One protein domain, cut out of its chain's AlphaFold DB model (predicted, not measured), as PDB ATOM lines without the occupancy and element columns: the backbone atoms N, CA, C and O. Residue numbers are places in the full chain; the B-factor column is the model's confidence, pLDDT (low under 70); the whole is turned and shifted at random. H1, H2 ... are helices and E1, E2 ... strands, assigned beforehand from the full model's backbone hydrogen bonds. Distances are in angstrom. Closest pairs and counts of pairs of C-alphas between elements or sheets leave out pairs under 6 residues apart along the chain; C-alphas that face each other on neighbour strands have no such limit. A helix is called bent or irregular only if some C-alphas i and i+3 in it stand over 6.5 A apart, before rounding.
ATOM      1  N   GLU A  85     377.325 345.968 378.168       51.00
ATOM      2  CA  GLU A  85     376.234 345.045 378.510       51.00
ATOM      3  C   GLU A  85     376.715 343.588 378.544       51.00
ATOM      4  O   GLU A  85     376.246 342.807 379.376       51.00
ATOM      5  N   LEU A  86     377.717 343.251 377.723       53.16
ATOM      6  CA  LEU A  86     378.473 341.992 377.764       53.16
ATOM      7  C   LEU A  86     379.871 342.157 378.386       53.16
ATOM      8  O   LEU A  86     380.793 341.386 378.114       53.16
ATOM      9  N   SER A  87     380.012 343.150 379.267       49.94
ATOM     10  CA  SER A  87     381.180 343.324 380.121       49.94
ATOM     11  C   SER A  87     381.065 342.362 381.293       49.94
ATOM     12  O   SER A  87     380.476 342.657 382.340       49.94
ATOM     13  N   PHE A  88     381.647 341.183 381.101       53.16
ATOM     14  CA  PHE A  88     381.988 340.298 382.200       53.16
ATOM     15  C   PHE A  88     383.075 340.972 383.036       53.16
ATOM     16  O   PHE A  88     383.875 341.761 382.535       53.16
ATOM     17  N   GLU A  89     383.088 340.697 384.335       49.38
ATOM     18  CA  GLU A  89     383.814 341.537 385.298       49.38
ATOM     19  C   GLU A  89     385.345 341.450 385.168       49.38
ATOM     20  O   GLU A  89     386.041 342.356 385.623       49.38
ATOM     21  N   ASP A  90     385.826 340.426 384.455       49.25
ATOM     22  CA  ASP A  90     387.218 340.227 384.043       49.25
ATOM     23  C   ASP A  90     387.421 340.311 382.507       49.25
ATOM     24  O   ASP A  90     388.549 340.186 382.033       49.25
ATOM     25  N   ASN A 119     377.669 343.007 388.664       57.69
ATOM     26  CA  ASN A 119     376.346 342.674 388.185       57.69
ATOM     27  C   ASN A 119     376.147 341.173 388.375       57.69
ATOM     28  O   ASN A 119     376.528 340.353 387.546       57.69
ATOM     29  N   LYS A 120     375.499 340.817 389.487       59.44
ATOM     30  CA  LYS A 120     375.288 339.422 389.886       59.44
ATOM     31  C   LYS A 120     374.599 338.555 388.823       59.44
ATOM     32  O   LYS A 120     374.735 337.339 388.913       59.44
ATOM     33  N   SER A 121     373.874 339.128 387.853       64.12
ATOM     34  CA  SER A 121     373.393 338.349 386.705       64.12
ATOM     35  C   SER A 121     374.517 338.046 385.713       64.12
ATOM     36  O   SER A 121     374.672 336.887 385.356       64.12
ATOM     37  N   ALA A 122     375.346 339.022 385.322       65.81
ATOM     38  CA  ALA A 122     376.475 338.817 384.407       65.81
ATOM     39  C   ALA A 122     377.449 337.741 384.921       65.81
ATOM     40  O   ALA A 122     377.795 336.827 384.177       65.81
ATOM     41  N   ALA A 123     377.794 337.768 386.213       69.44
ATOM     42  CA  ALA A 123     378.591 336.714 386.850       69.44
ATOM     43  C   ALA A 123     377.918 335.322 386.802       69.44
ATOM     44  O   ALA A 123     378.589 334.305 386.642       69.44
ATOM     45  N   ALA A 124     376.586 335.259 386.917       72.38
ATOM     46  CA  ALA A 124     375.835 334.007 386.822       72.38
ATOM     47  C   ALA A 124     375.715 333.493 385.372       72.38
ATOM     48  O   ALA A 124     375.805 332.286 385.154       72.38
ATOM     49  N   HIS A 125     375.561 334.388 384.389       73.31
ATOM     50  CA  HIS A 125     375.599 334.049 382.962       73.31
ATOM     51  C   HIS A 125     376.993 333.550 382.548       73.31
ATOM     52  O   HIS A 125     377.084 332.525 381.880       73.31
ATOM     53  N   LEU A 126     378.064 334.191 383.031       73.62
ATOM     54  CA  LEU A 126     379.455 333.767 382.839       73.62
ATOM     55  C   LEU A 126     379.697 332.338 383.348       73.62
ATOM     56  O   LEU A 126     380.201 331.493 382.611       73.62
ATOM     57  N   GLU A 127     379.329 332.036 384.598       78.19
ATOM     58  CA  GLU A 127     379.521 330.686 385.150       78.19
ATOM     59  C   GLU A 127     378.611 329.636 384.495       78.19
ATOM     60  O   GLU A 127     379.030 328.488 384.330       78.19
ATOM     61  N   LEU A 128     377.407 330.017 384.052       80.69
ATOM     62  CA  LEU A 128     376.554 329.144 383.244       80.69
ATOM     63  C   LEU A 128     377.194 328.841 381.881       80.69
ATOM     64  O   LEU A 128     377.254 327.675 381.498       80.69
ATOM     65  N   ALA A 129     377.728 329.844 381.183       80.00
ATOM     66  CA  ALA A 129     378.380 329.673 379.888       80.00
ATOM     67  C   ALA A 129     379.656 328.826 379.994       80.00
ATOM     68  O   ALA A 129     379.769 327.806 379.313       80.00
ATOM     69  N   LYS A 130     380.555 329.155 380.936       80.56
ATOM     70  CA  LYS A 130     381.727 328.325 381.270       80.56
ATOM     71  C   LYS A 130     381.335 326.890 381.609       80.56
ATOM     72  O   LYS A 130     382.111 325.972 381.368       80.56
ATOM     73  N   LYS A 131     380.182 326.668 382.255       84.44
ATOM     74  CA  LYS A 131     379.699 325.312 382.533       84.44
ATOM     75  C   LYS A 131     379.217 324.622 381.257       84.44
ATOM     76  O   LYS A 131     379.581 323.476 381.054       84.44
ATOM     77  N   ILE A 132     378.426 325.284 380.412       83.19
ATOM     78  CA  ILE A 132     377.906 324.699 379.164       83.19
ATOM     79  C   ILE A 132     379.050 324.269 378.231       83.19
ATOM     80  O   ILE A 132     378.977 323.177 377.671       83.19
ATOM     81  N   ILE A 133     380.114 325.078 378.140       83.06
ATOM     82  CA  ILE A 133     381.350 324.747 377.413       83.06
ATOM     83  C   ILE A 133     382.009 323.498 378.029       83.06
ATOM     84  O   ILE A 133     382.087 322.466 377.369       83.06
ATOM     85  N   ARG A 134     382.361 323.526 379.326       83.12
ATOM     86  CA  ARG A 134     382.987 322.385 380.033       83.12
ATOM     87  C   ARG A 134     382.153 321.097 380.040       83.12
ATOM     88  O   ARG A 134     382.716 320.010 380.091       83.12
ATOM     89  N   ASP A 135     380.824 321.193 380.015       83.62
ATOM     90  CA  ASP A 135     379.921 320.036 379.972       83.62
ATOM     91  C   ASP A 135     379.941 319.329 378.594       83.62
ATOM     92  O   ASP A 135     379.452 318.201 378.519       83.62
ATOM     93  N   LYS A 136     380.439 319.979 377.521       82.94
ATOM     94  CA  LYS A 136     380.616 319.486 376.128       82.94
ATOM     95  C   LYS A 136     379.418 318.775 375.466       82.94
ATOM     96  O   LYS A 136     379.539 318.135 374.427       82.94
ATOM     97  N   LYS A 137     378.212 318.917 376.023       79.25
ATOM     98  CA  LYS A 137     376.973 318.289 375.506       79.25
ATOM     99  C   LYS A 137     376.364 319.002 374.300       79.25
ATOM    100  O   LYS A 137     375.591 318.392 373.571       79.25
ATOM    101  N   VAL A 138     376.648 320.293 374.141       86.12
ATOM    102  CA  VAL A 138     376.015 321.144 373.120       86.12
ATOM    103  C   VAL A 138     376.761 321.129 371.788       86.12
ATOM    104  O   VAL A 138     376.121 321.124 370.744       86.12
ATOM    105  N   GLU A 139     378.095 321.051 371.814       86.81
ATOM    106  CA  GLU A 139     378.946 321.092 370.616       86.81
ATOM    107  C   GLU A 139     378.696 319.909 369.671       86.81
ATOM    108  O   GLU A 139     378.537 320.098 368.468       86.81
ATOM    109  N   GLY A 140     378.510 318.706 370.223       87.94
ATOM    110  CA  GLY A 140     378.189 317.500 369.458       87.94
ATOM    111  C   GLY A 140     376.755 317.418 368.913       87.94
ATOM    112  O   GLY A 140     376.351 316.342 368.479       87.94
ATOM    113  N   SER A 141     375.962 318.496 368.954       91.56
ATOM    114  CA  SER A 141     374.552 318.482 368.548       91.56
ATOM    115  C   SER A 141     374.163 319.717 367.736       91.56
ATOM    116  O   SER A 141     373.939 320.801 368.275       91.56
ATOM    117  N   ILE A 142     373.986 319.537 366.424       93.00
ATOM    118  CA  ILE A 142     373.565 320.591 365.492       93.00
ATOM    119  C   ILE A 142     372.270 321.297 365.916       93.00
ATOM    120  O   ILE A 142     372.142 322.499 365.710       93.00
ATOM    121  N   THR A 143     371.333 320.603 366.572       92.75
ATOM    122  CA  THR A 143     370.097 321.227 367.070       92.75
ATOM    123  C   THR A 143     370.326 322.121 368.289       92.75
ATOM    124  O   THR A 143     369.631 323.124 368.424       92.75
ATOM    125  N   GLU A 144     371.303 321.811 369.150       93.88
ATOM    126  CA  GLU A 144     371.688 322.703 370.253       93.88
ATOM    127  C   GLU A 144     372.553 323.864 369.760       93.88
ATOM    128  O   GLU A 144     372.318 324.998 370.165       93.88
ATOM    129  N   CYS A 145     373.471 323.638 368.816       94.88
ATOM    130  CA  CYS A 145     374.193 324.729 368.160       94.88
ATOM    131  C   CYS A 145     373.227 325.702 367.458       94.88
ATOM    132  O   CYS A 145     373.320 326.905 367.682       94.88
ATOM    133  N   GLN A 146     372.232 325.213 366.707       94.19
ATOM    134  CA  GLN A 146     371.178 326.052 366.106       94.19
ATOM    135  C   GLN A 146     370.329 326.803 367.142       94.19
ATOM    136  O   GLN A 146     369.842 327.898 366.863       94.19
ATOM    137  N   ARG A 147     370.125 326.231 368.334       94.50
ATOM    138  CA  ARG A 147     369.456 326.912 369.449       94.50
ATOM    139  C   ARG A 147     370.338 328.044 369.989       94.50
ATOM    140  O   ARG A 147     369.898 329.185 370.045       94.50
ATOM    141  N   ILE A 148     371.606 327.758 370.287       92.69
ATOM    142  CA  ILE A 148     372.589 328.726 370.801       92.69
ATOM    143  C   ILE A 148     372.798 329.896 369.824       92.69
ATOM    144  O   ILE A 148     372.800 331.048 370.256       92.69
ATOM    145  N   LEU A 149     372.905 329.618 368.519       92.25
ATOM    146  CA  LEU A 149     373.078 330.628 367.462       92.25
ATOM    147  C   LEU A 149     371.926 331.643 367.375       92.25
ATOM    148  O   LEU A 149     372.150 332.763 366.919       92.25
ATOM    149  N   ARG A 150     370.707 331.268 367.785       90.69
ATOM    150  CA  ARG A 150     369.534 332.159 367.797       90.69
ATOM    151  C   ARG A 150     369.283 332.794 369.163       90.69
ATOM    152  O   ARG A 150     368.954 333.973 369.232       90.69
ATOM    153  N   ASP A 151     369.417 332.000 370.223       88.81
ATOM    154  CA  ASP A 151     368.815 332.296 371.522       88.81
ATOM    155  C   ASP A 151     369.852 332.751 372.574       88.81
ATOM    156  O   ASP A 151     369.504 333.510 373.477       88.81
ATOM    157  N   ASP A 152     371.127 332.344 372.450       87.56
ATOM    158  CA  ASP A 152     372.191 332.589 373.444       87.56
ATOM    159  C   ASP A 152     373.401 333.372 372.862       87.56
ATOM    160  O   ASP A 152     374.540 332.887 372.902       87.56
ATOM    161  N   PRO A 153     373.237 334.617 372.365       84.25
ATOM    162  CA  PRO A 153     374.337 335.388 371.771       84.25
ATOM    163  C   PRO A 153     375.504 335.651 372.741       84.25
ATOM    164  O   PRO A 153     376.632 335.863 372.299       84.25
ATOM    165  N   GLN A 154     375.259 335.589 374.055       80.50
ATOM    166  CA  GLN A 154     376.285 335.687 375.101       80.50
ATOM    167  C   GLN A 154     377.200 334.451 375.137       80.50
ATOM    168  O   GLN A 154     378.408 334.575 375.320       80.50
ATOM    169  N   LEU A 155     376.639 333.254 374.930       85.56
ATOM    170  CA  LEU A 155     377.397 332.003 374.884       85.56
ATOM    171  C   LEU A 155     378.222 331.904 373.595       85.56
ATOM    172  O   LEU A 155     379.359 331.443 373.641       85.56
ATOM    173  N   VAL A 156     377.689 332.405 372.475       88.88
ATOM    174  CA  VAL A 156     378.451 332.568 371.225       88.88
ATOM    175  C   VAL A 156     379.665 333.478 371.452       88.88
ATOM    176  O   VAL A 156     380.781 333.100 371.099       88.88
ATOM    177  N   ALA A 157     379.484 334.632 372.108       84.56
ATOM    178  CA  ALA A 157     380.588 335.533 372.450       84.56
ATOM    179  C   ALA A 157     381.633 334.868 373.368       84.56
ATOM    180  O   ALA A 157     382.829 334.995 373.113       84.56
ATOM    181  N   HIS A 158     381.208 334.108 374.382       82.56
ATOM    182  CA  HIS A 158     382.127 333.343 375.233       82.56
ATOM    183  C   HIS A 158     382.922 332.282 374.474       82.56
ATOM    184  O   HIS A 158     384.126 332.182 374.683       82.56
ATOM    185  N   ALA A 159     382.275 331.511 373.597       87.94
ATOM    186  CA  ALA A 159     382.948 330.480 372.816       87.94
ATOM    187  C   ALA A 159     383.987 331.089 371.855       87.94
ATOM    188  O   ALA A 159     385.083 330.551 371.724       87.94
ATOM    189  N   MET A 160     383.678 332.232 371.228       87.44
ATOM    190  CA  MET A 160     384.626 332.950 370.363       87.44
ATOM    191  C   MET A 160     385.878 333.421 371.114       87.44
ATOM    192  O   MET A 160     386.971 333.338 370.566       87.44
ATOM    193  N   TYR A 161     385.728 333.913 372.347       82.50
ATOM    194  CA  TYR A 161     386.812 334.485 373.160       82.50
ATOM    195  C   TYR A 161     387.370 333.514 374.227       82.50
ATOM    196  O   TYR A 161     387.944 333.951 375.228       82.50
ATOM    197  N   ALA A 162     387.217 332.201 374.030       77.81
ATOM    198  CA  ALA A 162     387.871 331.191 374.862       77.81
ATOM    199  C   ALA A 162     389.408 331.298 374.764       77.81
ATOM    200  O   ALA A 162     389.945 331.602 373.698       77.81
ATOM    201  N   GLN A 163     390.115 331.068 375.877       69.88
ATOM    202  CA  GLN A 163     391.583 331.202 375.943       69.88
ATOM    203  C   GLN A 163     392.334 329.872 375.803       69.88
ATOM    204  O   GLN A 163     393.490 329.882 375.386       69.88
ATOM    205  N   ASP A 164     391.684 328.748 376.109       69.38
ATOM    206  CA  ASP A 164     392.255 327.405 376.003       69.38
ATOM    207  C   ASP A 164     391.743 326.704 374.734       69.38
ATOM    208  O   ASP A 164     390.548 326.752 374.430       69.38
ATOM    209  N   GLU A 165     392.618 326.012 373.992       61.69
ATOM    210  CA  GLU A 165     392.225 325.323 372.746       61.69
ATOM    211  C   GLU A 165     391.181 324.218 372.978       61.69
ATOM    212  O   GLU A 165     390.345 323.966 372.109       61.69
ATOM    213  N   GLU A 166     391.161 323.604 374.168       62.66
ATOM    214  CA  GLU A 166     390.131 322.629 374.541       62.66
ATOM    215  C   GLU A 166     388.723 323.247 374.638       62.66
ATOM    216  O   GLU A 166     387.751 322.520 374.444       62.66
ATOM    217  N   ASP A 167     388.586 324.557 374.871       66.75
ATOM    218  CA  ASP A 167     387.291 325.255 374.950       66.75
ATOM    219  C   ASP A 167     386.820 325.805 373.580       66.75
ATOM    220  O   ASP A 167     385.645 326.153 373.415       66.75
ATOM    221  N   LEU A 168     387.684 325.816 372.552       81.19
ATOM    222  CA  LEU A 168     387.325 326.224 371.181       81.19
ATOM    223  C   LEU A 168     386.409 325.215 370.459       81.19
ATOM    224  O   LEU A 168     385.858 325.540 369.404       81.19
ATOM    225  N   SER A 169     386.198 324.013 371.005       88.38
ATOM    226  CA  SER A 169     385.368 322.959 370.397       88.38
ATOM    227  C   SER A 169     383.903 323.373 370.194       88.38
ATOM    228  O   SER A 169     383.306 323.058 369.157       88.38
ATOM    229  N   LEU A 170     383.334 324.160 371.118       91.50
ATOM    230  CA  LEU A 170     382.000 324.738 370.936       91.50
ATOM    231  C   LEU A 170     382.003 325.790 369.827       91.50
ATOM    232  O   LEU A 170     381.112 325.780 368.983       91.50
ATOM    233  N   PHE A 171     383.008 326.667 369.782       92.88
ATOM    234  CA  PHE A 171     383.116 327.676 368.727       92.88
ATOM    235  C   PHE A 171     383.231 327.036 367.338       92.88
ATOM    236  O   PHE A 171     382.454 327.379 366.449       92.88
ATOM    237  N   GLN A 172     384.103 326.039 367.167       93.81
ATOM    238  CA  GLN A 172     384.227 325.285 365.915       93.81
ATOM    239  C   GLN A 172     382.899 324.625 365.506       93.81
ATOM    240  O   GLN A 172     382.540 324.625 364.329       93.81
ATOM    241  N   SER A 173     382.132 324.113 366.472       94.69
ATOM    242  CA  SER A 173     380.830 323.480 366.224       94.69
ATOM    243  C   SER A 173     379.720 324.488 365.892       94.69
ATOM    244  O   SER A 173     378.843 324.191 365.076       94.69
ATOM    245  N   LEU A 174     379.775 325.699 366.457       95.56
ATOM    246  CA  LEU A 174     378.911 326.825 366.087       95.56
ATOM    247  C   LEU A 174     379.238 327.332 364.675       95.56
ATOM    248  O   LEU A 174     378.317 327.508 363.881       95.56
ATOM    249  N   VAL A 175     380.522 327.488 364.324       95.81
ATOM    250  CA  VAL A 175     380.950 327.857 362.961       95.81
ATOM    251  C   VAL A 175     380.552 326.781 361.954       95.81
ATOM    252  O   VAL A 175     379.924 327.114 360.957       95.81
ATOM    253  N   ALA A 176     380.807 325.497 362.226       95.44
ATOM    254  CA  ALA A 176     380.384 324.412 361.338       95.44
ATOM    255  C   ALA A 176     378.859 324.407 361.131       95.44
ATOM    256  O   ALA A 176     378.385 324.272 360.004       95.44
ATOM    257  N   THR A 177     378.081 324.638 362.195       95.38
ATOM    258  CA  THR A 177     376.621 324.819 362.092       95.38
ATOM    259  C   THR A 177     376.272 326.016 361.204       95.38
ATOM    260  O   THR A 177     375.388 325.905 360.357       95.38
ATOM    261  N   LYS A 178     376.998 327.133 361.333       93.75
ATOM    262  CA  LYS A 178     376.824 328.327 360.500       93.75
ATOM    263  C   LYS A 178     377.164 328.063 359.027       93.75
ATOM    264  O   LYS A 178     376.390 328.457 358.161       93.75
ATOM    265  N   THR A 179     378.235 327.329 358.717       93.81
ATOM    266  CA  THR A 179     378.561 326.908 357.341       93.81
ATOM    267  C   THR A 179     377.449 326.036 356.745       93.81
ATOM    268  O   THR A 179     377.055 326.240 355.595       93.81
ATOM    269  N   ILE A 180     376.879 325.116 357.536       93.06
ATOM    270  CA  ILE A 180     375.732 324.293 357.119       93.06
ATOM    271  C   ILE A 180     374.504 325.169 356.845       93.06
ATOM    272  O   ILE A 180     373.873 325.003 355.803       93.06
ATOM    273  N   GLU A 181     374.176 326.118 357.732       91.81
ATOM    274  CA  GLU A 181     373.095 327.087 357.504       91.81
ATOM    275  C   GLU A 181     373.293 327.832 356.177       91.81
ATOM    276  O   GLU A 181     372.388 327.815 355.343       91.81
ATOM    277  N   ARG A 182     374.482 328.410 355.940       90.31
ATOM    278  CA  ARG A 182     374.811 329.143 354.703       90.31
ATOM    279  C   ARG A 182     374.613 328.276 353.455       90.31
ATOM    280  O   ARG A 182     373.873 328.686 352.557       90.31
ATOM    281  N   LYS A 183     375.153 327.045 353.423       89.19
ATOM    282  CA  LYS A 183     374.934 326.115 352.293       89.19
ATOM    283  C   LYS A 183     373.450 325.758 352.125       89.19
ATOM    284  O   LYS A 183     372.974 325.693 350.995       89.19
ATOM    285  N   MET A 184     372.682 325.598 353.207       90.06
ATOM    286  CA  MET A 184     371.239 325.345 353.102       90.06
ATOM    287  C   MET A 184     370.457 326.520 352.503       90.06
ATOM    288  O   MET A 184     369.529 326.274 351.732       90.06
ATOM    289  N   VAL A 185     370.811 327.782 352.787       88.56
ATOM    290  CA  VAL A 185     370.095 328.914 352.167       88.56
ATOM    291  C   VAL A 185     370.511 329.150 350.708       88.56
ATOM    292  O   VAL A 185     369.651 329.507 349.903       88.56
ATOM    293  N   LEU A 186     371.757 328.847 350.318       86.06
ATOM    294  CA  LEU A 186     372.134 328.749 348.898       86.06
ATOM    295  C   LEU A 186     371.285 327.689 348.177       86.06
ATOM    296  O   LEU A 186     370.700 327.961 347.129       86.06
ATOM    297  N   LEU A 187     371.146 326.497 348.761       87.81
ATOM    298  CA  LEU A 187     370.320 325.429 348.193       87.81
ATOM    299  C   LEU A 187     368.837 325.840 348.099       87.81
ATOM    300  O   LEU A 187     368.200 325.555 347.086       87.81
ATOM    301  N   LYS A 188     368.308 326.590 349.083       88.50
ATOM    302  CA  LYS A 188     366.971 327.215 349.008       88.50
ATOM    303  C   LYS A 188     366.861 328.171 347.812       88.50
ATOM    304  O   LYS A 188     365.873 328.103 347.085       88.50
ATOM    305  N   ALA A 189     367.853 329.039 347.600       84.88
ATOM    306  CA  ALA A 189     367.877 329.995 346.489       84.88
ATOM    307  C   ALA A 189     367.970 329.306 345.113       84.88
ATOM    308  O   ALA A 189     367.343 329.756 344.158       84.88
ATOM    309  N   GLN A 190     368.664 328.166 345.038       86.31
ATOM    310  CA  GLN A 190     368.723 327.284 343.864       86.31
ATOM    311  C   GLN A 190     367.448 326.435 343.655       86.31
ATOM    312  O   GLN A 190     367.415 325.591 342.759       86.31
ATOM    313  N   GLY A 191     366.411 326.580 344.492       88.38
ATOM    314  CA  GLY A 191     365.187 325.764 344.433       88.38
ATOM    315  C   GLY A 191     365.374 324.291 344.830       88.38
ATOM    316  O   GLY A 191     364.464 323.480 344.650       88.38
ATOM    317  N   LYS A 192     366.541 323.929 345.373       89.88
ATOM    318  CA  LYS A 192     366.877 322.583 345.858       89.88
ATOM    319  C   LYS A 192     366.325 322.375 347.286       89.88
ATOM    320  O   LYS A 192     365.974 323.341 347.972       89.88
ATOM    321  N   PRO A 193     366.255 321.127 347.795       90.69
ATOM    322  CA  PRO A 193     365.936 320.880 349.200       90.69
ATOM    323  C   PRO A 193     366.908 321.630 350.124       90.69
ATOM    324  O   PRO A 193     368.118 321.513 349.971       90.69
ATOM    325  N   HIS A 194     366.400 322.374 351.105       88.50
ATOM    326  CA  HIS A 194     367.201 323.228 352.002       88.50
ATOM    327  C   HIS A 194     367.300 322.670 353.433       88.50
ATOM    328  O   HIS A 194     367.444 323.399 354.410       88.50
ATOM    329  N   ASN A 195     367.180 321.349 353.567       90.62
ATOM    330  CA  ASN A 195     367.372 320.621 354.817       90.62
ATOM    331  C   ASN A 195     368.478 319.589 354.591       90.62
ATOM    332  O   ASN A 195     368.323 318.705 353.743       90.62
ATOM    333  N   TYR A 196     369.556 319.698 355.370       89.81
ATOM    334  CA  TYR A 196     370.811 318.960 355.203       89.81
ATOM    335  C   TYR A 196     370.641 317.439 355.098       89.81
ATOM    336  O   TYR A 196     371.406 316.782 354.397       89.81
ATOM    337  N   LYS A 197     369.589 316.882 355.713       91.44
ATOM    338  CA  LYS A 197     369.265 315.448 355.669       91.44
ATOM    339  C   LYS A 197     368.924 314.917 354.271       91.44
ATOM    340  O   LYS A 197     368.897 313.708 354.097       91.44
ATOM    341  N   HIS A 198     368.676 315.785 353.290       90.75
ATOM    342  CA  HIS A 198     368.483 315.391 351.886       90.75
ATOM    343  C   HIS A 198     369.798 315.254 351.105       90.75
ATOM    344  O   HIS A 198     369.775 314.731 349.996       90.75
ATOM    345  N   HIS A 199     370.914 315.738 351.664       87.50
ATOM    346  CA  HIS A 199     372.215 315.819 350.990       87.50
ATOM    347  C   HIS A 199     373.271 314.921 351.636       87.50
ATOM    348  O   HIS A 199     374.098 314.369 350.923       87.50
ATOM    349  N   VAL A 200     373.211 314.711 352.958       88.25
ATOM    350  CA  VAL A 200     374.046 313.699 353.630       88.25
ATOM    351  C   VAL A 200     373.473 312.288 353.458       88.25
ATOM    352  O   VAL A 200     372.252 312.087 353.415       88.25
ATOM    353  N   ASN A 201     374.361 311.293 353.398       85.88
ATOM    354  CA  ASN A 201     374.007 309.892 353.168       85.88
ATOM    355  C   ASN A 201     373.048 309.334 354.235       85.88
ATOM    356  O   ASN A 201     373.014 309.801 355.370       85.88
ATOM    357  N   PHE A 202     372.305 308.263 353.932       82.31
ATOM    358  CA  PHE A 202     371.384 307.657 354.912       82.31
ATOM    359  C   PHE A 202     372.085 307.248 356.224       82.31
ATOM    360  O   PHE A 202     371.586 307.534 357.309       82.31
ATOM    361  N   MET A 203     373.287 306.662 356.131       79.44
ATOM    362  CA  MET A 203     374.121 306.308 357.295       79.44
ATOM    363  C   MET A 203     374.716 307.523 358.030       79.44
ATOM    364  O   MET A 203     375.279 307.365 359.108       79.44
ATOM    365  N   ALA A 204     374.590 308.719 357.454       78.81
ATOM    366  CA  ALA A 204     375.047 309.992 357.996       78.81
ATOM    367  C   ALA A 204     373.908 310.833 358.587       78.81
ATOM    368  O   ALA A 204     374.151 311.733 359.382       78.81
ATOM    369  N   GLN A 205     372.645 310.522 358.281       80.00
ATOM    370  CA  GLN A 205     371.479 311.180 358.894       80.00
ATOM    371  C   GLN A 205     371.325 310.854 360.394       80.00
ATOM    372  O   GLN A 205     370.552 311.519 361.090       80.00
ATOM    373  N   SER A 206     372.060 309.849 360.885       81.88
ATOM    374  CA  SER A 206     372.277 309.527 362.300       81.88
ATOM    375  C   SER A 206     373.417 310.324 362.952       81.88
ATOM    376  O   SER A 206     373.482 310.351 364.182       81.88
ATOM    377  N   LYS A 207     374.287 310.994 362.179       83.00
ATOM    378  CA  LYS A 207     375.251 311.958 362.723       83.00
ATOM    379  C   LYS A 207     374.501 313.172 363.259       83.00
ATOM    380  O   LYS A 207     373.581 313.695 362.625       83.00
ATOM    381  N   ILE A 208     374.926 313.633 364.430       86.75
ATOM    382  CA  ILE A 208     374.397 314.835 365.092       86.75
ATOM    383  C   ILE A 208     375.449 315.938 365.252       86.75
ATOM    384  O   ILE A 208     375.077 317.096 365.442       86.75
ATOM    385  N   HIS A 209     376.736 315.606 365.123       91.81
ATOM    386  CA  HIS A 209     377.838 316.547 365.285       91.81
ATOM    387  C   HIS A 209     377.934 317.491 364.067       91.81
ATOM    388  O   HIS A 209     378.033 317.000 362.942       91.81
ATOM    389  N   PRO A 210     377.965 318.828 364.246       92.31
ATOM    390  CA  PRO A 210     378.041 319.786 363.139       92.31
ATOM    391  C   PRO A 210     379.217 319.546 362.191       92.31
ATOM    392  O   PRO A 210     379.005 319.452 360.989       92.31
ATOM    393  N   ALA A 211     380.434 319.379 362.721       90.94
ATOM    394  CA  ALA A 211     381.616 319.048 361.923       90.94
ATOM    395  C   ALA A 211     381.397 317.810 361.027       90.94
ATOM    396  O   ALA A 211     381.512 317.920 359.813       90.94
ATOM    397  N   GLU A 212     380.978 316.671 361.590       90.69
ATOM    398  CA  GLU A 212     380.753 315.431 360.826       90.69
ATOM    399  C   GLU A 212     379.653 315.525 359.755       90.69
ATOM    400  O   GLU A 212     379.669 314.747 358.797       90.69
ATOM    401  N   ILE A 213     378.678 316.420 359.946       91.06
ATOM    402  CA  ILE A 213     377.635 316.738 358.963       91.06
ATOM    403  C   ILE A 213     378.209 317.648 357.870       91.06
ATOM    404  O   ILE A 213     377.894 317.453 356.700       91.06
ATOM    405  N   LEU A 214     379.058 318.616 358.232       90.50
ATOM    406  CA  LEU A 214     379.727 319.505 357.284       90.50
ATOM    407  C   LEU A 214     380.674 318.729 356.358       90.50
ATOM    408  O   LEU A 214     380.637 318.990 355.159       90.50
ATOM    409  N   GLU A 215     381.431 317.751 356.880       88.94
ATOM    410  CA  GLU A 215     382.295 316.860 356.078       88.94
ATOM    411  C   GLU A 215     381.560 316.269 354.863       88.94
ATOM    412  O   GLU A 215     382.096 316.269 353.763       88.94
ATOM    413  N   GLU A 216     380.318 315.804 355.041       88.75
ATOM    414  CA  GLU A 216     379.515 315.182 353.971       88.75
ATOM    415  C   GLU A 216     378.685 316.174 353.140       88.75
ATOM    416  O   GLU A 216     377.952 315.765 352.241       88.75
ATOM    417  N   LEU A 217     378.756 317.472 353.441       86.19
ATOM    418  CA  LEU A 217     378.079 318.530 352.683       86.19
ATOM    419  C   LEU A 217     379.039 319.354 351.826       86.19
ATOM    420  O   LEU A 217     378.594 319.995 350.869       86.19
ATOM    421  N   THR A 218     380.321 319.404 352.179       79.81
ATOM    422  CA  THR A 218     381.365 320.040 351.368       79.81
ATOM    423  C   THR A 218     381.937 319.075 350.337       79.81
ATOM    424  O   THR A 218     381.890 317.864 350.507       79.81
TER     425      THR A 218
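AT A GLANCE: This is residues 85 to 90 and 119 to 218 of the 336 residues of an uncharacterized protein of Aphanomyces euteiches (UniProt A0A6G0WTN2). The long helix H4 and the helix H1 make an open L, meeting where H1 ends and H4 begins, with H3 and H2 in the angle between them and H5 packing on H4 outside that angle. Beyond H4, residues 190 to 209 fold back as a long link to H5, while the short strand E1 is beside the first part of H1 at the other end of the long axis. The printed part has 106 residues, with one named strand and five named helices in the order E1, H1, H2, H3, H4, H5; its class is mostly helix. It is elongated, with spans of 48 by 26 by 18 A, and only just compact, close to loose, with a radius of gyration of the C-alphas of 15.5 A.

IN THESE COORDINATES: E1 is residues 85 to 88, beginning at C-alpha 85 (376.234, 345.045, 378.510), and pairs with no named strand. H1 is residues 120 to 134, 21.1 A long. H2 is residues 142 to 151, 14.0 A long, and H3 is residues 153 to 160, 10.7 A long. H4, residues 165 to 189, runs 36.1 A from C-alpha 165 (392.225, 325.323, 372.746) to C-alpha 189 (367.877, 329.995, 346.489). It has a kink of 25 degrees near residue 172 and is only just irregular: C-alphas 167 and 170 are 6.7 A apart. H5 is residues 210 to 215, 8.7 A long, ending at C-alpha 215 (382.295, 316.860, 356.078).

HOW THE PARTS SIT: The closest C-alphas of E1 and H1 are those of Phe 88 and Ala 122, 6.1 A apart. H1 touches H3 with residues 129 to 133 alone, Ala 129 and Leu 155 having the closest C-alphas at 5.6 A, at a steep tilt of 51 degrees, the same way. H2 and H3 only just touch, with 3 pairs of C-alphas within 8 A, and only at the corner; their closest C-alphas are those of Leu 149 and Val 156, 6.8 A apart. H4 is the hub, touching four helices. H1 only just touches it, with 3 pairs of C-alphas within 8 A, the closest those of Ile 133 and Asp 167 at 6.5 A; they are about perpendicular at 85 degrees. H2 touches H4 about perpendicular at 89 degrees, the C-alphas of Cys 145 and Leu 174 being closest at 5.6 A. H3 touches H4 at a steep tilt of 61 degrees, opposite ways, with the C-alphas of Ala 159 and Phe 171 closest at 5.0 A. H5 touches H4 residues 172 to 180 alone, at a steep tilt of 62 degrees, the same way; the C-alphas of Thr 177 and Pro 210 are closest at 5.3 A. H1 and H5 are apart. Each O i to N i+4 pair is within hydrogen-bond range in H1, H3 and H5, against 5 of 6 in H2 and 18 of 21 in H4.

THE WHOLE: The two C-alphas farthest apart are those of Asn 119 and Phe 202, at 48.6 A. Residues 91 to 118 are not printed; C-alphas 90 and 119 are 11.9 A apart across the cut. The link from H4 to H5, 20 residues, is long. The mean pLDDT of the printed part is 83.2; residues 85 to 90, 119 to 123 and 163 to 167 are under 70.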